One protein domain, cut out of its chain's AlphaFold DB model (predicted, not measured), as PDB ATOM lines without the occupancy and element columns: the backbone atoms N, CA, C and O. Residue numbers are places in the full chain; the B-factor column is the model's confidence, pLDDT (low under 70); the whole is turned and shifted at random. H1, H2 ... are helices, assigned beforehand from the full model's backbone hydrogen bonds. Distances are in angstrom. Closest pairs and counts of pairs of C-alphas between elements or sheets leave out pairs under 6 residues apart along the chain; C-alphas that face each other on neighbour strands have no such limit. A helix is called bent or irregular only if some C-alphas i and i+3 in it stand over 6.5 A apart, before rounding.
ATOM      1  N   ILE A 167      51.370  -6.856  18.641       74.50
ATOM      2  CA  ILE A 167      52.173  -6.113  19.615       74.50
ATOM      3  C   ILE A 167      51.193  -5.541  20.637       74.50
ATOM      4  O   ILE A 167      50.474  -4.582  20.356       74.50
ATOM      5  N   GLY A 168      51.094  -6.185  21.801       77.38
ATOM      6  CA  GLY A 168      49.961  -5.964  22.703       77.38
ATOM      7  C   GLY A 168      48.640  -6.341  22.020       77.38
ATOM      8  O   GLY A 168      48.513  -7.456  21.529       77.38
ATOM      9  N   GLY A 169      47.672  -5.422  21.968       75.19
ATOM     10  CA  GLY A 169      46.411  -5.578  21.228       75.19
ATOM     11  C   GLY A 169      46.450  -5.088  19.772       75.19
ATOM     12  O   GLY A 169      45.465  -5.233  19.050       75.19
ATOM     13  N   ALA A 170      47.556  -4.496  19.306       83.31
ATOM     14  CA  ALA A 170      47.674  -3.973  17.941       83.31
ATOM     15  C   ALA A 170      48.120  -5.059  16.946       83.31
ATOM     16  O   ALA A 170      49.017  -5.850  17.240       83.31
ATOM     17  N   PHE A 171      47.524  -5.091  15.752       78.81
ATOM     18  CA  PHE A 171      47.824  -6.113  14.740       78.81
ATOM     19  C   PHE A 171      49.151  -5.832  14.019       78.81
ATOM     20  O   PHE A 171      49.303  -4.803  13.361       78.81
ATOM     21  N   TRP A 172      50.082  -6.794  14.055       74.81
ATOM     22  CA  TRP A 172      51.407  -6.689  13.423       74.81
ATOM     23  C   TRP A 172      51.335  -6.351  11.938       74.81
ATOM     24  O   TRP A 172      52.053  -5.475  11.465       74.81
ATOM     25  N   LYS A 173      50.437  -7.020  11.202       73.75
ATOM     26  CA  LYS A 173      50.274  -6.822   9.756       73.75
ATOM     27  C   LYS A 173      49.942  -5.373   9.405       73.75
ATOM     28  O   LYS A 173      50.411  -4.887   8.385       73.75
ATOM     29  N   ASP A 174      49.162  -4.697  10.240       81.12
ATOM     30  CA  ASP A 174      48.762  -3.318   9.982       81.12
ATOM     31  C   ASP A 174      49.920  -2.370  10.344       81.12
ATOM     32  O   ASP A 174      50.237  -1.459   9.581       81.12
ATOM     33  N   LEU A 175      50.641  -2.659  11.435       81.00
ATOM     34  CA  LEU A 175      51.823  -1.903  11.866       81.00
ATOM     35  C   LEU A 175      52.944  -1.893  10.817       81.00
ATOM     36  O   LEU A 175      53.503  -0.837  10.534       81.00
ATOM     37  N   ILE A 176      53.251  -3.039  10.199       81.50
ATOM     38  CA  ILE A 176      54.312  -3.128   9.176       81.50
ATOM     39  C   ILE A 176      53.934  -2.487   7.836       81.50
ATOM     40  O   ILE A 176      54.794  -2.332   6.974       81.50
ATOM     41  N   THR A 177      52.657  -2.147   7.632       80.69
ATOM     42  CA  THR A 177      52.188  -1.476   6.407       80.69
ATOM     43  C   THR A 177      52.232   0.048   6.491       80.69
ATOM     44  O   THR A 177      51.982   0.716   5.488       80.69
ATOM     45  N   LEU A 178      52.553   0.606   7.661       83.62
ATOM     46  CA  LEU A 178      52.653   2.048   7.859       83.62
ATOM     47  C   LEU A 178      53.913   2.610   7.193       83.62
ATOM     48  O   LEU A 178      54.999   2.044   7.293       83.62
ATOM     49  N   SER A 179      53.768   3.760   6.536       89.88
ATOM     50  CA  SER A 179      54.908   4.556   6.070       89.88
ATOM     51  C   SER A 179      55.639   5.238   7.234       89.88
ATOM     52  O   SER A 179      55.069   5.424   8.308       89.88
ATOM     53  N   GLU A 180      56.878   5.687   7.012       89.19
ATOM     54  CA  GLU A 180      57.657   6.435   8.017       89.19
ATOM     55  C   GLU A 180      56.921   7.681   8.541       89.19
ATOM     56  O   GLU A 180      56.929   7.956   9.738       89.19
ATOM     57  N   GLU A 181      56.211   8.409   7.673       92.00
ATOM     58  CA  GLU A 181      55.407   9.570   8.082       92.00
ATOM     59  C   GLU A 181      54.258   9.166   9.022       92.00
ATOM     60  O   GLU A 181      53.995   9.831  10.027       92.00
ATOM     61  N   GLN A 182      53.595   8.043   8.732       89.00
ATOM     62  CA  GLN A 182      52.531   7.507   9.583       89.00
ATOM     63  C   GLN A 182      53.075   6.976  10.911       89.00
ATOM     64  O   GLN A 182      52.434   7.169  11.940       89.00
ATOM     65  N   LEU A 183      54.259   6.360  10.907       88.19
ATOM     66  CA  LEU A 183      54.924   5.883  12.119       88.19
ATOM     67  C   LEU A 183      55.309   7.039  13.049       88.19
ATOM     68  O   LEU A 183      55.043   6.962  14.244       88.19
ATOM     69  N   LEU A 184      55.839   8.143  12.513       91.06
ATOM     70  CA  LEU A 184      56.127   9.348  13.305       91.06
ATOM     71  C   LEU A 184      54.859   9.954  13.917       91.06
ATOM     72  O   LEU A 184      54.871  10.437  15.050       91.06
ATOM     73  N   LYS A 185      53.750   9.922  13.174       93.06
ATOM     74  CA  LYS A 185      52.461  10.394  13.680       93.06
ATOM     75  C   LYS A 185      51.907   9.473  14.769       93.06
ATOM     76  O   LYS A 185      51.397   9.967  15.769       93.06
ATOM     77  N   LEU A 186      52.037   8.159  14.592       92.31
ATOM     78  CA  LEU A 186      51.676   7.169  15.604       92.31
ATOM     79  C   LEU A 186      52.483   7.379  16.889       92.31
ATOM     80  O   LEU A 186      51.894   7.388  17.964       92.31
ATOM     81  N   ASP A 187      53.793   7.617  16.783       91.56
ATOM     82  CA  ASP A 187      54.652   7.907  17.937       91.56
ATOM     83  C   ASP A 187      54.161   9.141  18.706       91.56
ATOM     84  O   ASP A 187      54.012   9.092  19.926       91.56
ATOM     85  N   SER A 188      53.840  10.229  17.996       93.75
ATOM     86  CA  SER A 188      53.314  11.448  18.622       93.75
ATOM     87  C   SER A 188      51.976  11.218  19.327       93.75
ATOM     88  O   SER A 188      51.755  11.743  20.419       93.75
ATOM     89  N   ASP A 189      51.085  10.426  18.732       92.81
ATOM     90  CA  ASP A 189      49.793  10.109  19.338       92.81
ATOM     91  C   ASP A 189      49.948   9.181  20.557       92.81
ATOM     92  O   ASP A 189      49.217   9.338  21.541       92.81
ATOM     93  N   LEU A 190      50.901   8.240  20.531       90.75
ATOM     94  CA  LEU A 190      51.237   7.378  21.672       90.75
ATOM     95  C   LEU A 190      51.835   8.185  22.834       90.75
ATOM     96  O   LEU A 190      51.447   7.958  23.980       90.75
ATOM     97  N   ASP A 191      52.699   9.165  22.551       89.12
ATOM     98  CA  ASP A 191      53.226  10.089  23.565       89.12
ATOM     99  C   ASP A 191      52.088  10.887  24.228       89.12
ATOM    100  O   ASP A 191      51.986  10.933  25.455       89.12
ATOM    101  N   GLN A 192      51.173  11.451  23.428       90.69
ATOM    102  CA  GLN A 192      50.000  12.175  23.943       90.69
ATOM    103  C   GLN A 192      49.068  11.271  24.754       90.69
ATOM    104  O   GLN A 192      48.449  11.707  25.728       90.69
ATOM    105  N   TYR A 193      48.920  10.008  24.351       89.69
ATOM    106  CA  TYR A 193      48.151   9.029  25.111       89.69
ATOM    107  C   TYR A 193      48.811   8.731  26.462       89.69
ATOM    108  O   TYR A 193      48.106   8.659  27.470       89.69
ATOM    109  N   SER A 194      50.141   8.602  26.489       86.12
ATOM    110  CA  SER A 194      50.928   8.399  27.708       86.12
ATOM    111  C   SER A 194      50.784   9.576  28.678       86.12
ATOM    112  O   SER A 194      50.460   9.369  29.843       86.12
ATOM    113  N   GLU A 195      50.954  10.811  28.205       84.94
ATOM    114  CA  GLU A 195      50.749  12.018  29.024       84.94
ATOM    115  C   GLU A 195      49.303  12.097  29.539       84.94
ATOM    116  O   GLU A 195      49.039  12.388  30.707       84.94
ATOM    117  N   TRP A 196      48.332  11.767  28.685       86.25
ATOM    118  CA  TRP A 196      46.931  11.801  29.078       86.25
ATOM    119  C   TRP A 196      46.597  10.797  30.187       86.25
ATOM    120  O   TRP A 196      45.888  11.164  31.126       86.25
ATOM    121  N   ILE A 197      47.066   9.549  30.087       81.06
ATOM    122  CA  ILE A 197      46.720   8.498  31.056       81.06
ATOM    123  C   ILE A 197      47.462   8.670  32.388       81.06
ATOM    124  O   ILE A 197      46.896   8.342  33.430       81.06
ATOM    125  N   LEU A 198      48.691   9.196  32.359       78.62
ATOM    126  CA  LEU A 198      49.528   9.377  33.548       78.62
ATOM    127  C   LEU A 198      49.210  10.674  34.297       78.62
ATOM    128  O   LEU A 198      49.072  10.644  35.519       78.62
ATOM    129  N   ASP A 199      49.041  11.788  33.580       75.06
ATOM    130  CA  ASP A 199      49.049  13.119  34.196       75.06
ATOM    131  C   ASP A 199      47.689  13.827  34.101       75.06
ATOM    132  O   ASP A 199      47.172  14.354  35.089       75.06
ATOM    133  N   ILE A 200      47.062  13.826  32.920       72.25
ATOM    134  CA  ILE A 200      45.864  14.650  32.666       72.25
ATOM    135  C   ILE A 200      44.597  14.002  33.225       72.25
ATOM    136  O   ILE A 200      43.768  14.675  33.838       72.25
ATOM    137  N   PHE A 201      44.392  12.710  32.975       68.31
ATOM    138  CA  PHE A 201      43.146  12.033  33.314       68.31
ATOM    139  C   PHE A 201      42.945  11.861  34.830       68.31
ATOM    140  O   PHE A 201      41.849  12.182  35.302       68.31
ATOM    141  N   PRO A 202      43.955  11.457  35.631       69.06
ATOM    142  CA  PRO A 202      43.812  11.417  37.088       69.06
ATOM    143  C   PRO A 202      43.503  12.795  37.694       69.06
ATOM    144  O   PRO A 202      42.704  12.897  38.623       69.06
ATOM    145  N   GLY A 203      44.064  13.870  37.122       65.88
ATOM    146  CA  GLY A 203      43.854  15.249  37.577       65.88
ATOM    147  C   GLY A 203      42.426  15.785  37.404       65.88
ATOM    148  O   GLY A 203      42.064  16.766  38.051       65.88
ATOM    149  N   GLN A 204      41.587  15.144  36.581       66.19
ATOM    150  CA  GLN A 204      40.178  15.530  36.385       66.19
ATOM    151  C   GLN A 204      39.274  15.132  37.561       66.19
ATOM    152  O   GLN A 204      38.151  15.625  37.671       66.19
ATOM    153  N   PHE A 205      39.759  14.269  38.455       61.41
ATOM    154  CA  PHE A 205      39.033  13.783  39.624       61.41
ATOM    155  C   PHE A 205      39.732  14.273  40.901       61.41
ATOM    156  O   PHE A 205      40.478  13.550  41.553       61.41
ATOM    157  N   THR A 206      39.519  15.537  41.269       57.69
ATOM    158  CA  THR A 206      40.119  16.140  42.472       57.69
ATOM    159  C   THR A 206      39.366  15.734  43.749       57.69
ATOM    160  O   THR A 206      38.191  16.074  43.891       57.69
ATOM    161  N   GLY A 207      40.022  15.062  44.707       60.28
ATOM    162  CA  GLY A 207      39.477  14.793  46.053       60.28
ATOM    163  C   GLY A 207      39.926  13.466  46.690       60.28
ATOM    164  O   GLY A 207      40.624  12.673  46.069       60.28
ATOM    165  N   ALA A 208      39.498  13.198  47.932       55.84
ATOM    166  CA  ALA A 208      39.898  12.042  48.761       55.84
ATOM    167  C   ALA A 208      39.448  10.642  48.255       55.84
ATOM    168  O   ALA A 208      39.601   9.657  48.972       55.84
ATOM    169  N   ASN A 209      38.930  10.536  47.026       52.88
ATOM    170  CA  ASN A 209      38.389   9.309  46.420       52.88
ATOM    171  C   ASN A 209      39.254   8.743  45.269       52.88
ATOM    172  O   ASN A 209      38.754   7.965  44.454       52.88
ATOM    173  N   LEU A 210      40.548   9.089  45.218       55.78
ATOM    174  CA  LEU A 210      41.518   8.659  44.186       55.78
ATOM    175  C   LEU A 210      41.705   7.131  44.053       55.78
ATOM    176  O   LEU A 210      42.351   6.677  43.117       55.78
ATOM    177  N   VAL A 211      41.146   6.330  44.964       59.22
ATOM    178  CA  VAL A 211      41.226   4.855  44.939       59.22
ATOM    179  C   VAL A 211      39.841   4.217  45.108       59.22
ATOM    180  O   VAL A 211      39.709   3.073  45.539       59.22
ATOM    181  N   SER A 212      38.773   4.962  44.811       65.19
ATOM    182  CA  SER A 212      37.436   4.368  44.772       65.19
ATOM    183  C   SER A 212      37.339   3.371  43.601       65.19
ATOM    184  O   SER A 212      37.854   3.660  42.514       65.19
ATOM    185  N   PRO A 213      36.698   2.202  43.782       64.38
ATOM    186  CA  PRO A 213      36.491   1.233  42.703       64.38
ATOM    187  C   PRO A 213      35.830   1.844  41.460       64.38
ATOM    188  O   PRO A 213      36.167   1.484  40.332       64.38
ATOM    189  N   GLU A 214      34.937   2.819  41.643       65.62
ATOM    190  CA  GLU A 214      34.267   3.546  40.563       65.62
ATOM    191  C   GLU A 214      35.246   4.405  39.748       65.62
ATOM    192  O   GLU A 214      35.155   4.448  38.520       65.62
ATOM    193  N   PHE A 215      36.214   5.048  40.411       69.31
ATOM    194  CA  PHE A 215      37.265   5.827  39.752       69.31
ATOM    195  C   PHE A 215      38.204   4.934  38.936       69.31
ATOM    196  O   PHE A 215      38.434   5.209  37.758       69.31
ATOM    197  N   LEU A 216      38.693   3.834  39.522       68.25
ATOM    198  CA  LEU A 216      39.578   2.882  38.834       68.25
ATOM    199  C   LEU A 216      38.881   2.226  37.634       68.25
ATOM    200  O   LEU A 216      39.460   2.107  36.552       68.25
ATOM    201  N   THR A 217      37.598   1.896  37.788       67.81
ATOM    202  CA  THR A 217      36.747   1.404  36.697       67.81
ATOM    203  C   THR A 217      36.604   2.445  35.584       67.81
ATOM    204  O   THR A 217      36.755   2.124  34.403       67.81
ATOM    205  N   GLY A 218      36.352   3.707  35.939       69.06
ATOM    206  CA  GLY A 218      36.259   4.811  34.985       69.06
ATOM    207  C   GLY A 218      37.568   5.060  34.229       69.06
ATOM    208  O   GLY A 218      37.542   5.245  33.011       69.06
ATOM    209  N   LEU A 219      38.706   5.018  34.923       73.44
ATOM    210  CA  LEU A 219      40.051   5.122  34.345       73.44
ATOM    211  C   LEU A 219      40.307   4.011  33.325       73.44
ATOM    212  O   LEU A 219      40.610   4.293  32.164       73.44
ATOM    213  N   SER A 220      40.090   2.763  33.737       72.62
ATOM    214  CA  SER A 220      40.261   1.564  32.913       72.62
ATOM    215  C   SER A 220      39.437   1.624  31.618       72.62
ATOM    216  O   SER A 220      39.966   1.472  30.512       72.62
ATOM    217  N   GLN A 221      38.143   1.946  31.719       72.81
ATOM    218  CA  GLN A 221      37.252   2.008  30.557       72.81
ATOM    219  C   GLN A 221      37.591   3.148  29.588       72.81
ATOM    220  O   GLN A 221      37.448   2.991  28.370       72.81
ATOM    221  N   ASN A 222      37.999   4.312  30.100       76.88
ATOM    222  CA  ASN A 222      38.360   5.445  29.249       76.88
ATOM    223  C   ASN A 222      39.698   5.221  28.542       76.88
ATOM    224  O   ASN A 222      39.806   5.558  27.360       76.88
ATOM    225  N   ALA A 223      40.670   4.607  29.222       81.00
ATOM    226  CA  ALA A 223      41.939   4.199  28.630       81.00
ATOM    227  C   ALA A 223      41.714   3.276  27.423       81.00
ATOM    228  O   ALA A 223      42.104   3.606  26.301       81.00
ATOM    229  N   ALA A 224      40.948   2.197  27.608       76.00
ATOM    230  CA  ALA A 224      40.604   1.262  26.537       76.00
ATOM    231  C   ALA A 224      39.927   1.942  25.333       76.00
ATOM    232  O   ALA A 224      40.361   1.795  24.187       76.00
ATOM    233  N   LYS A 225      38.896   2.765  25.585       77.94
ATOM    234  CA  LYS A 225      38.184   3.505  24.526       77.94
ATOM    235  C   LYS A 225      39.108   4.440  23.752       77.94
ATOM    236  O   LYS A 225      38.952   4.580  22.537       77.94
ATOM    237  N   ARG A 226      40.033   5.112  24.438       86.31
ATOM    238  CA  ARG A 226      40.950   6.066  23.812       86.31
ATOM    239  C   ARG A 226      42.038   5.352  23.008       86.31
ATOM    240  O   ARG A 226      42.273   5.775  21.880       86.31
ATOM    241  N   MET A 227      42.598   4.244  23.502       88.19
ATOM    242  CA  MET A 227      43.567   3.420  22.759       88.19
ATOM    243  C   MET A 227      42.951   2.859  21.472       88.19
ATOM    244  O   MET A 227      43.523   2.988  20.391       88.19
ATOM    245  N   LYS A 228      41.719   2.340  21.555       82.81
ATOM    246  CA  LYS A 228      40.979   1.849  20.385       82.81
ATOM    247  C   LYS A 228      40.793   2.923  19.313       82.81
ATOM    248  O   LYS A 228      40.972   2.648  18.132       82.81
ATOM    249  N   ARG A 229      40.433   4.150  19.712       83.12
ATOM    250  CA  ARG A 229      40.290   5.284  18.779       83.12
ATOM    251  C   ARG A 229      41.628   5.715  18.187       83.12
ATOM    252  O   ARG A 229      41.679   5.991  16.996       83.12
ATOM    253  N   LEU A 230      42.680   5.766  19.005       92.38
ATOM    254  CA  LEU A 230      44.031   6.119  18.567       92.38
ATOM    255  C   LEU A 230      44.483   5.187  17.444       92.38
ATOM    256  O   LEU A 230      44.782   5.658  16.353       92.38
ATOM    257  N   LEU A 231      44.449   3.873  17.669       89.25
ATOM    258  CA  LEU A 231      44.894   2.896  16.670       89.25
ATOM    259  C   LEU A 231      44.001   2.898  15.420       89.25
ATOM    260  O   LEU A 231      44.512   2.857  14.301       89.25
ATOM    261  N   ALA A 232      42.684   3.070  15.585       80.25
ATOM    262  CA  ALA A 232      41.761   3.197  14.458       80.25
ATOM    263  C   ALA A 232      42.063   4.414  13.562       80.25
ATOM    264  O   ALA A 232      41.943   4.304  12.344       80.25
ATOM    265  N   ASN A 233      42.506   5.547  14.124       89.50
ATOM    266  CA  ASN A 233      42.896   6.729  13.340       89.50
ATOM    267  C   ASN A 233      44.109   6.471  12.430       89.50
ATOM    268  O   ASN A 233      44.285   7.165  11.429       89.50
ATOM    269  N   HIS A 234      44.920   5.464  12.759       89.62
ATOM    270  CA  HIS A 234      46.057   5.008  11.958       89.62
ATOM    271  C   HIS A 234      45.719   3.808  11.068       89.62
ATOM    272  O   HIS A 234      46.609   3.240  10.443       89.62
ATOM    273  N   ASN A 235      44.439   3.425  10.980       83.69
ATOM    274  CA  ASN A 235      43.965   2.204  10.317       83.69
ATOM    275  C   ASN A 235      44.597   0.916  10.873       83.69
ATOM    276  O   ASN A 235      44.689  -0.088  10.169       83.69
ATOM    277  N   ILE A 236      45.016   0.935  12.138       83.06
ATOM    278  CA  ILE A 236      45.555  -0.230  12.831       83.06
ATOM    279  C   ILE A 236      44.390  -0.912  13.533       83.06
ATOM    280  O   ILE A 236      43.706  -0.306  14.367       83.06
ATOM    281  N   ARG A 237      44.146  -2.183  13.216       80.50
ATOM    282  CA  ARG A 237      43.178  -2.966  13.981       80.50
ATOM    283  C   ARG A 237      43.686  -3.117  15.409       80.50
ATOM    284  O   ARG A 237      44.880  -3.288  15.660       80.50
ATOM    285  N   TYR A 238      42.748  -3.043  16.340       77.88
ATOM    286  CA  TYR A 238      42.996  -3.190  17.762       77.88
ATOM    287  C   TYR A 238      42.039  -4.238  18.303       77.88
ATOM    288  O   TYR A 238      40.820  -4.053  18.231       77.88
ATOM    289  N   ASP A 239      42.607  -5.326  18.806       69.38
ATOM    290  CA  ASP A 239      41.875  -6.319  19.568       69.38
ATOM    291  C   ASP A 239      42.008  -5.981  21.049       69.38
ATOM    292  O   ASP A 239      43.069  -6.119  21.667       69.38
ATOM    293  N   ASP A 240      40.916  -5.471  21.604       63.12
ATOM    294  CA  ASP A 240      40.791  -5.330  23.037       63.12
ATOM    295  C   ASP A 240      40.468  -6.724  23.577       63.12
ATOM    296  O   ASP A 240      39.308  -7.130  23.614       63.12
ATOM    297  N   LEU A 241      41.501  -7.469  23.980       56.81
ATOM    298  CA  LEU A 241      41.381  -8.817  24.553       56.81
ATOM    299  C   LEU A 241      40.419  -8.877  25.764       56.81
ATOM    300  O   LEU A 241      40.100  -9.959  26.245       56.81
ATOM    301  N   SER A 242      39.895  -7.746  26.245       51.62
ATOM    302  CA  SER A 242      38.737  -7.720  27.142       51.62
ATOM    303  C   SER A 242      37.457  -8.334  26.559       51.62
ATOM    304  O   SER A 242      36.557  -8.678  27.319       51.62
ATOM    305  N   HIS A 243      37.356  -8.537  25.240       42.94
ATOM    306  CA  HIS A 243      36.250  -9.277  24.620       42.94
ATOM    307  C   HIS A 243      36.217 -10.771  25.006       42.94
ATOM    308  O   HIS A 243      35.164 -11.399  24.872       42.94
ATOM    309  N   PHE A 244      37.301 -11.319  25.579       45.16
ATOM    310  CA  PHE A 244      37.302 -12.663  26.173       45.16
ATOM    311  C   PHE A 244      36.352 -12.802  27.387       45.16
ATOM    312  O   PHE A 244      36.064 -13.933  27.782       45.16
ATOM    313  N   GLU A 245      35.796 -11.698  27.922       45.59
ATOM    314  CA  GLU A 245      34.677 -11.687  28.894       45.59
ATOM    315  C   GLU A 245      33.475 -12.536  28.432       45.59
ATOM    316  O   GLU A 245      32.818 -13.165  29.258       45.59
ATOM    317  N   ASN A 246      33.171 -12.558  27.127       40.78
ATOM    318  CA  ASN A 246      31.906 -13.110  26.623       40.78
ATOM    319  C   ASN A 246      31.969 -14.589  26.208       40.78
ATOM    320  O   ASN A 246      30.919 -15.205  26.025       40.78
ATOM    321  N   GLU A 247      33.163 -15.170  26.062       44.06
ATOM    322  CA  GLU A 247      33.330 -16.521  25.499       44.06
ATOM    323  C   GLU A 247      33.761 -17.580  26.528       44.06
ATOM    324  O   GLU A 247      33.503 -18.769  26.333       44.06
ATOM    325  N   VAL A 248      34.375 -17.191  27.651       52.69
ATOM    326  CA  VAL A 248      34.918 -18.152  28.628       52.69
ATOM    327  C   VAL A 248      33.884 -18.485  29.709       52.69
ATOM    328  O   VAL A 248      33.852 -17.887  30.781       52.69
ATOM    329  N   GLN A 249      33.039 -19.486  29.446       59.88
ATOM    330  CA  GLN A 249      32.005 -19.937  30.397       59.88
ATOM    331  C   GLN A 249      32.520 -20.886  31.502       59.88
ATOM    332  O   GLN A 249      31.807 -21.145  32.473       59.88
ATOM    333  N   SER A 250      33.751 -21.401  31.380       73.69
ATOM    334  CA  SER A 250      34.366 -22.384  32.288       73.69
ATOM    335  C   SER A 250      35.887 -22.185  32.357       73.69
ATOM    336  O   SER A 250      36.516 -21.863  31.350       73.69
ATOM    337  N   TRP A 251      36.493 -22.385  33.536       80.06
ATOM    338  CA  TRP A 251      37.956 -22.331  33.697       80.06
ATOM    339  C   TRP A 251      38.639 -23.651  33.363       80.06
ATOM    340  O   TRP A 251      39.839 -23.658  33.083       80.06
ATOM    341  N   GLU A 252      37.894 -24.752  33.448       85.88
ATOM    342  CA  GLU A 252      38.379 -26.122  33.357       85.88
ATOM    343  C   GLU A 252      38.965 -26.425  31.974       85.88
ATOM    344  O   GLU A 252      40.040 -27.014  31.879       85.88
ATOM    345  N   GLU A 253      38.306 -25.982  30.901       80.56
ATOM    346  CA  GLU A 253      38.765 -26.203  29.524       80.56
ATOM    347  C   GLU A 253      40.024 -25.371  29.177       80.56
ATOM    348  O   GLU A 253      41.018 -25.963  28.734       80.56
ATOM    349  N   PRO A 254      40.085 -24.050  29.457       75.56
ATOM    350  CA  PRO A 254      41.328 -23.278  29.367       75.56
ATOM    351  C   PRO A 254      42.477 -23.845  30.207       75.56
ATOM    352  O   PRO A 254      43.621 -23.914  29.751       75.56
ATOM    353  N   TRP A 255      42.183 -24.299  31.430       87.31
ATOM    354  CA  TRP A 255      43.187 -24.894  32.311       87.31
ATOM    355  C   TRP A 255      43.704 -26.228  31.782       87.31
ATOM    356  O   TRP A 255      44.904 -26.494  31.850       87.31
ATOM    357  N   GLY A 256      42.819 -27.044  31.206       83.50
ATOM    358  CA  GLY A 256      43.183 -28.274  30.512       83.50
ATOM    359  C   GLY A 256      44.156 -28.006  29.365       83.50
ATOM    360  O   GLY A 256      45.215 -28.627  29.313       83.50
ATOM    361  N   ARG A 257      43.864 -27.009  28.517       83.25
ATOM    362  CA  ARG A 257      44.752 -26.594  27.413       83.25
ATOM    363  C   ARG A 257      46.116 -26.095  27.889       83.25
ATOM    364  O   ARG A 257      47.115 -26.368  27.236       83.25
ATOM    365  N   TYR A 258      46.182 -25.397  29.021       78.62
ATOM    366  CA  TYR A 258      47.454 -24.967  29.612       78.62
ATOM    367  C   TYR A 258      48.310 -26.141  30.118       78.62
ATOM    368  O   TYR A 258      49.531 -26.168  29.907       78.62
ATOM    369  N   ARG A 259      47.677 -27.107  30.799       87.62
ATOM    370  CA  ARG A 259      48.370 -28.239  31.435       87.62
ATOM    371  C   ARG A 259      48.740 -29.366  30.477       87.62
ATOM    372  O   ARG A 259      49.577 -30.181  30.848       87.62
ATOM    373  N   ASP A 260      48.156 -29.414  29.284       88.19
ATOM    374  CA  ASP A 260      48.510 -30.405  28.272       88.19
ATOM    375  C   ASP A 260      49.874 -30.084  27.637       88.19
ATOM    376  O   ASP A 260      50.027 -29.132  26.870       88.19
ATOM    377  N   GLU A 261      50.887 -30.885  27.968       86.69
ATOM    378  CA  GLU A 261      52.256 -30.728  27.468       86.69
ATOM    379  C   GLU A 261      52.408 -31.082  25.982       86.69
ATOM    380  O   GLU A 261      53.416 -30.721  25.374       86.69
ATOM    381  N   HIS A 262      51.412 -31.737  25.378       85.50
ATOM    382  CA  HIS A 262      51.401 -32.077  23.955       85.50
ATOM    383  C   HIS A 262      50.861 -30.945  23.067       85.50
ATOM    384  O   HIS A 262      50.978 -31.018  21.842       85.50
ATOM    385  N   MET A 263      50.290 -29.891  23.661       65.12
ATOM    386  CA  MET A 263      49.813 -28.707  22.944       65.12
ATOM    387  C   MET A 263      50.951 -27.731  22.626       65.12
ATOM    388  O   MET A 263      51.915 -27.585  23.379       65.12
ATOM    389  N   LEU A 264      50.808 -26.999  21.516       55.00
ATOM    390  CA  LEU A 264      51.735 -25.929  21.138       55.00
ATOM    391  C   LEU A 264      51.845 -24.886  22.259       55.00
ATOM    392  O   LEU A 264      50.838 -24.517  22.863       55.00
ATOM    393  N   SER A 265      53.048 -24.349  22.492       50.25
ATOM    394  CA  SER A 265      53.297 -23.354  23.551       50.25
ATOM    395  C   SER A 265      52.343 -22.158  23.477       50.25
ATOM    396  O   SER A 265      51.889 -21.670  24.506       50.25
ATOM    397  N   GLN A 266      51.968 -21.744  22.265       44.41
ATOM    398  CA  GLN A 266      50.968 -20.701  22.033       44.41
ATOM    399  C   GLN A 266      49.581 -21.078  22.582       44.41
ATOM    400  O   GLN A 266      48.978 -20.283  23.297       44.41
ATOM    401  N   ILE A 267      49.101 -22.297  22.316       48.34
ATOM    402  CA  ILE A 267      47.801 -22.803  22.796       48.34
ATOM    403  C   ILE A 267      47.804 -22.927  24.322       48.34
ATOM    404  O   ILE A 267      46.816 -22.602  24.982       48.34
ATOM    405  N   ARG A 268      48.933 -23.348  24.899       69.19
ATOM    406  CA  ARG A 268      49.095 -23.445  26.353       69.19
ATOM    407  C   ARG A 268      49.055 -22.068  27.013       69.19
ATOM    408  O   ARG A 268      48.350 -21.886  28.002       69.19
ATOM    409  N   ILE A 269      49.755 -21.086  26.445       51.34
ATOM    410  CA  ILE A 269      49.740 -19.694  26.918       51.34
ATOM    411  C   ILE A 269      48.337 -19.086  26.775       51.34
ATOM    412  O   ILE A 269      47.856 -18.453  27.711       51.34
ATOM    413  N   GLN A 270      47.639 -19.335  25.666       54.31
ATOM    414  CA  GLN A 270      46.244 -18.919  25.487       54.31
ATOM    415  C   GLN A 270      45.320 -19.548  26.539       54.31
ATOM    416  O   GLN A 270      44.497 -18.844  27.120       54.31
ATOM    417  N   GLY A 271      45.490 -20.840  26.845       61.19
ATOM    418  CA  GLY A 271      44.755 -21.522  27.913       61.19
ATOM    419  C   GLY A 271      45.025 -20.929  29.300       61.19
ATOM    420  O   GLY A 271      44.094 -20.732  30.080       61.19
ATOM    421  N   PHE A 272      46.276 -20.562  29.595       69.88
ATOM    422  CA  PHE A 272      46.636 -19.881  30.843       69.88
ATOM    423  C   PHE A 272      45.958 -18.517  30.949       69.88
ATOM    424  O   PHE A 272      45.326 -18.218  31.960       69.88
ATOM    425  N   ILE A 273      46.055 -17.710  29.893       58.28
ATOM    426  CA  ILE A 273      45.451 -16.381  29.820       58.28
ATOM    427  C   ILE A 273      43.937 -16.502  30.037       58.28
ATOM    428  O   ILE A 273      43.416 -15.917  30.981       58.28
ATOM    429  N   GLN A 274      43.241 -17.336  29.261       64.94
ATOM    430  CA  GLN A 274      41.791 -17.557  29.379       64.94
ATOM    431  C   GLN A 274      41.367 -18.083  30.760       64.94
ATOM    432  O   GLN A 274      40.332 -17.679  31.286       64.94
ATOM    433  N   ASN A 275      42.178 -18.937  31.391       76.56
ATOM    434  CA  ASN A 275      41.937 -19.379  32.763       76.56
ATOM    435  C   ASN A 275      42.014 -18.217  33.762       76.56
ATOM    436  O   ASN A 275      41.129 -18.080  34.606       76.56
ATOM    437  N   ARG A 276      43.051 -17.374  33.664       66.75
ATOM    438  CA  ARG A 276      43.197 -16.186  34.516       66.75
ATOM    439  C   ARG A 276      42.019 -15.228  34.337       66.75
ATOM    440  O   ARG A 276      41.499 -14.752  35.340       66.75
ATOM    441  N   TRP A 277      41.555 -15.049  33.103       63.34
ATOM    442  CA  TRP A 277      40.390 -14.225  32.770       63.34
ATOM    443  C   TRP A 277      39.067 -14.749  33.344       63.34
ATOM    444  O   TRP A 277      38.277 -13.960  33.855       63.34
ATOM    445  N   TYR A 278      38.817 -16.066  33.342       68.31
ATOM    446  CA  TYR A 278      37.618 -16.621  33.994       68.31
ATOM    447  C   TYR A 278      37.564 -16.268  35.486       68.31
ATOM    448  O   TYR A 278      36.504 -15.947  36.027       68.31
ATOM    449  N   TRP A 279      38.707 -16.357  36.169       64.25
ATOM    450  CA  TRP A 279      38.777 -16.061  37.597       64.25
ATOM    451  C   TRP A 279      38.673 -14.565  37.884       64.25
ATOM    452  O   TRP A 279      38.101 -14.205  38.912       64.25
ATOM    453  N   ALA A 280      39.130 -13.728  36.953       58.16
ATOM    454  CA  ALA A 280      38.971 -12.285  37.024       58.16
ATOM    455  C   ALA A 280      37.492 -11.860  37.009       58.16
ATOM    456  O   ALA A 280      37.015 -11.181  37.918       58.16
ATOM    457  N   GLY A 281      36.701 -12.398  36.069       53.81
ATOM    458  CA  GLY A 281      35.271 -12.084  35.932       53.81
ATOM    459  C   GLY A 281      34.374 -12.513  37.107       53.81
ATOM    460  O   GLY A 281      33.247 -12.032  37.227       53.81
ATOM    461  N   LYS A 282      34.841 -13.401  38.000       58.41
ATOM    462  CA  LYS A 282      34.096 -13.825  39.208       58.41
ATOM    463  C   LYS A 282      34.435 -13.019  40.462       58.41
ATOM    464  O   LYS A 282      33.736 -13.143  41.471       58.41
ATOM    465  N   CYS A 283      35.456 -12.174  40.403       53.47
ATOM    466  CA  CYS A 283      35.800 -11.236  41.458       53.47
ATOM    467  C   CYS A 283      35.193  -9.869  41.120       53.47
ATOM    468  O   CYS A 283      35.628  -9.194  40.197       53.47
ATOM    469  N   ALA A 284      34.205  -9.417  41.901       43.81
ATOM    470  CA  ALA A 284      33.467  -8.160  41.683       43.81
ATOM    471  C   ALA A 284      34.313  -6.859  41.755       43.81
ATOM    472  O   ALA A 284      33.756  -5.768  41.825       43.81
ATOM    473  N   ARG A 285      35.648  -6.955  41.775       47.75
ATOM    474  CA  ARG A 285      36.583  -5.821  41.787       47.75
ATOM    475  C   ARG A 285      37.276  -5.581  40.442       47.75
ATOM    476  O   ARG A 285      37.859  -4.521  40.271       47.75
ATOM    477  N   GLU A 286      37.170  -6.486  39.472       46.00
ATOM    478  CA  GLU A 286      38.036  -6.477  38.282       46.00
ATOM    479  C   GLU A 286      37.338  -5.917  37.027       46.00
ATOM    480  O   GLU A 286      37.369  -6.481  35.943       46.00
ATOM    481  N   CYS A 287      36.774  -4.707  37.136       47.22
ATOM    482  CA  CYS A 287      36.616  -3.831  35.960       47.22
ATOM    483  C   CYS A 287      37.970  -3.232  35.492       47.22
ATOM    484  O   CYS A 287      38.023  -2.372  34.605       47.22
ATOM    485  N   GLU A 288      39.069  -3.662  36.116       51.62
ATOM    486  CA  GLU A 288      40.450  -3.203  35.949       51.62
ATOM    487  C   GLU A 288      41.065  -3.648  34.607       51.62
ATOM    488  O   GLU A 288      41.935  -2.970  34.061       51.62
ATOM    489  N   ASP A 289      40.550  -4.713  33.991       56.41
ATOM    490  CA  ASP A 289      41.275  -5.413  32.929       56.41
ATOM    491  C   ASP A 289      41.241  -4.765  31.528       56.41
ATOM    492  O   ASP A 289      42.152  -4.961  30.713       56.41
ATOM    493  N   LYS A 290      40.227  -3.939  31.234       64.62
ATOM    494  CA  LYS A 290      40.130  -3.177  29.968       64.62
ATOM    495  C   LYS A 290      41.273  -2.163  29.845       64.62
ATOM    496  O   LYS A 290      41.919  -2.050  28.802       64.62
ATOM    497  N   GLY A 291      41.580  -1.475  30.941       61.75
ATOM    498  CA  GLY A 291      42.711  -0.560  31.050       61.75
ATOM    499  C   GLY A 291      44.059  -1.271  31.000       61.75
ATOM    500  O   GLY A 291      44.988  -0.749  30.388       61.75
ATOM    501  N   ILE A 292      44.164  -2.477  31.569       69.12
ATOM    502  CA  ILE A 292      45.407  -3.266  31.562       69.12
ATOM    503  C   ILE A 292      45.811  -3.645  30.136       69.12
ATOM    504  O   ILE A 292      46.977  -3.492  29.772       69.12
ATOM    505  N   THR A 293      44.867  -4.085  29.299       73.19
ATOM    506  CA  THR A 293      45.157  -4.405  27.888       73.19
ATOM    507  C   THR A 293      45.617  -3.167  27.117       73.19
ATOM    508  O   THR A 293      46.594  -3.229  26.367       73.19
ATOM    509  N   ALA A 294      44.984  -2.014  27.352       77.88
ATOM    510  CA  ALA A 294      45.393  -0.752  26.743       77.88
ATOM    511  C   ALA A 294      46.794  -0.309  27.204       77.88
ATOM    512  O   ALA A 294      47.610   0.099  26.377       77.88
ATOM    513  N   ALA A 295      47.101  -0.437  28.497       76.25
ATOM    514  CA  ALA A 295      48.409  -0.107  29.063       76.25
ATOM    515  C   ALA A 295      49.518  -1.036  28.545       76.25
ATOM    516  O   ALA A 295      50.565  -0.557  28.121       76.25
ATOM    517  N   ARG A 296      49.266  -2.351  28.475       77.38
ATOM    518  CA  ARG A 296      50.194  -3.325  27.867       77.38
ATOM    519  C   ARG A 296      50.420  -3.068  26.385       77.38
ATOM    520  O   ARG A 296      51.524  -3.271  25.888       77.38
ATOM    521  N   THR A 297      49.381  -2.634  25.673       83.31
ATOM    522  CA  THR A 297      49.499  -2.255  24.261       83.31
ATOM    523  C   THR A 297      50.371  -1.022  24.098       83.31
ATOM    524  O   THR A 297      51.269  -1.041  23.262       83.31
ATOM    525  N   LEU A 298      50.166   0.008  24.927       84.19
ATOM    526  CA  LEU A 298      51.035   1.184  24.965       84.19
ATOM    527  C   LEU A 298      52.491   0.776  25.217       84.19
ATOM    528  O   LEU A 298      53.354   1.097  24.411       84.19
ATOM    529  N   GLU A 299      52.752   0.023  26.283       77.50
ATOM    530  CA  GLU A 299      54.095  -0.446  26.644       77.50
ATOM    531  C   GLU A 299      54.754  -1.230  25.503       77.50
ATOM    532  O   GLU A 299      55.861  -0.905  25.075       77.50
ATOM    533  N   SER A 300      54.046  -2.217  24.951       79.25
ATOM    534  CA  SER A 300      54.567  -3.067  23.878       79.25
ATOM    535  C   SER A 300      54.879  -2.263  22.614       79.25
ATOM    536  O   SER A 300      55.904  -2.499  21.976       79.25
ATOM    537  N   LEU A 301      54.028  -1.295  22.251       83.56
ATOM    538  CA  LEU A 301      54.258  -0.416  21.103       83.56
ATOM    539  C   LEU A 301      55.425   0.546  21.348       83.56
ATOM    540  O   LEU A 301      56.242   0.730  20.451       83.56
ATOM    541  N   MET A 302      55.551   1.110  22.551       79.56
ATOM    542  CA  MET A 302      56.658   2.004  22.906       79.56
ATOM    543  C   MET A 302      58.007   1.274  22.901       79.56
ATOM    544  O   MET A 302      58.998   1.821  22.413       79.56
ATOM    545  N   ILE A 303      58.054   0.025  23.373       73.69
ATOM    546  CA  ILE A 303      59.249  -0.830  23.284       73.69
ATOM    547  C   ILE A 303      59.543  -1.191  21.827       73.69
ATOM    548  O   ILE A 303      60.676  -1.047  21.371       73.69
ATOM    549  N   TRP A 304      58.529  -1.612  21.066       85.69
ATOM    550  CA  TRP A 304      58.692  -1.959  19.652       85.69
ATOM    551  C   TRP A 304      59.214  -0.786  18.812       85.69
ATOM    552  O   TRP A 304      60.086  -0.971  17.965       85.69
ATOM    553  N   ARG A 305      58.732   0.432  19.078       88.44
ATOM    554  CA  ARG A 305      59.211   1.668  18.438       88.44
ATOM    555  C   ARG A 305      60.576   2.137  18.956       88.44
ATOM    556  O   ARG A 305      61.079   3.151  18.481       88.44
ATOM    557  N   GLY A 306      61.186   1.434  19.915       81.56
ATOM    558  CA  GLY A 306      62.482   1.787  20.505       81.56
ATOM    559  C   GLY A 306      62.445   3.051  21.370       81.56
ATOM    560  O   GLY A 306      63.482   3.660  21.622       81.56
TER     561      GLY A 306
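Overview. This is residues 167 to 306 of the 311 residues of an uncharacterized protein of Phaeosphaeria nodorum (strain SN15 / ATCC MYA-4574 / FGSC 10173) (UniProt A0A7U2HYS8). Two lobes of helices make a flat body: in the larger, the long hairpin of H2 and H3 has H7 packed slantwise on it, and in the smaller, H5 folds back on H6 as a short hairpin. The short H4 lies between the lobes, touching H6 and H7, and residues 282 to 288 make a second link from H6 to H7. The printed part has 140 residues with seven named helices, H1 to H7 in order, no named strand, and the class all helix. It is only just compact, close to loose, with a radius of gyration of the C-alphas of 17.1 A, and spans 45 by 44 by 23 A.

Along the chain. Find C-alpha 180 at (57.657, 6.435, 8.017); from there H2, the longest helix, runs through residues 180 to 203 over 33.8 A. It has a kink of 42 degrees near residue 197 and is only just irregular, with C-alphas 198 and 201 6.9 A apart. H3, residues 213 to 233, runs 30.6 A from C-alpha 213 at (36.491, 1.233, 42.703). Before H2, look for H1 at residues 172 to 175. Further on come H4, residues 241 to 246, H5, residues 252 to 259, and H6, residues 265 to 281, 24.6 A long. H7, residues 289 to 304, is 22.2 A long and ends at C-alpha 304 (58.692, -1.959, 19.652).

Arrangement. H2, H3 and H7 form a bundle, a group in which each helix touches the other two. H2 and H3 are a helical hairpin at a shallow tilt of 15 degrees, opposite ways; their closest C-alphas, Ile 197 and Ala 223, are 6.9 A apart. H7 is the hub, touching H2, H3 and H4. Residues 219 to 227 of H3 touch residues 289 to 295 of H7, closest at C-alphas Ser 220 and Gly 291, 3.7 A, at a steep tilt of 45 degrees, the same way. Residues 187 to 194 of H2 touch residues 298 to 302 of H7, closest at C-alphas Leu 190 and Leu 298, 7.0 A. Residues 289 to 293 of H7 touch H4, closest at C-alphas Lys 290 and Ser 242, 5.5 A. Residues 274 to 281 of H6 touch H4, closest at C-alphas Gly 281 and Glu 245, 7.1 A. H5 and H6 are a helical hairpin, closest at C-alphas Tyr 258 and Arg 268, 4.0 A. H1 touches no helix and is only just apart from H2, with 8.4 A between their closest C-alphas. Every O i to N i+4 pair is within hydrogen-bond range in H3, H5, H6 and H7; in H2 17 of 20 are, in H4 0 of 2 beside 3 of 3 O i to N i+3 pairs, and H1 is too short for such a pair.

Size, cuts and confidence. The two C-alphas farthest apart, Gly 207 and His 262, are 53.2 A apart. The printed part has no cut and no long link. Its mean pLDDT is 72.6; look for values under 70 at residues 201 to 218, 239 to 249, 263 to 274 and 276 to 292.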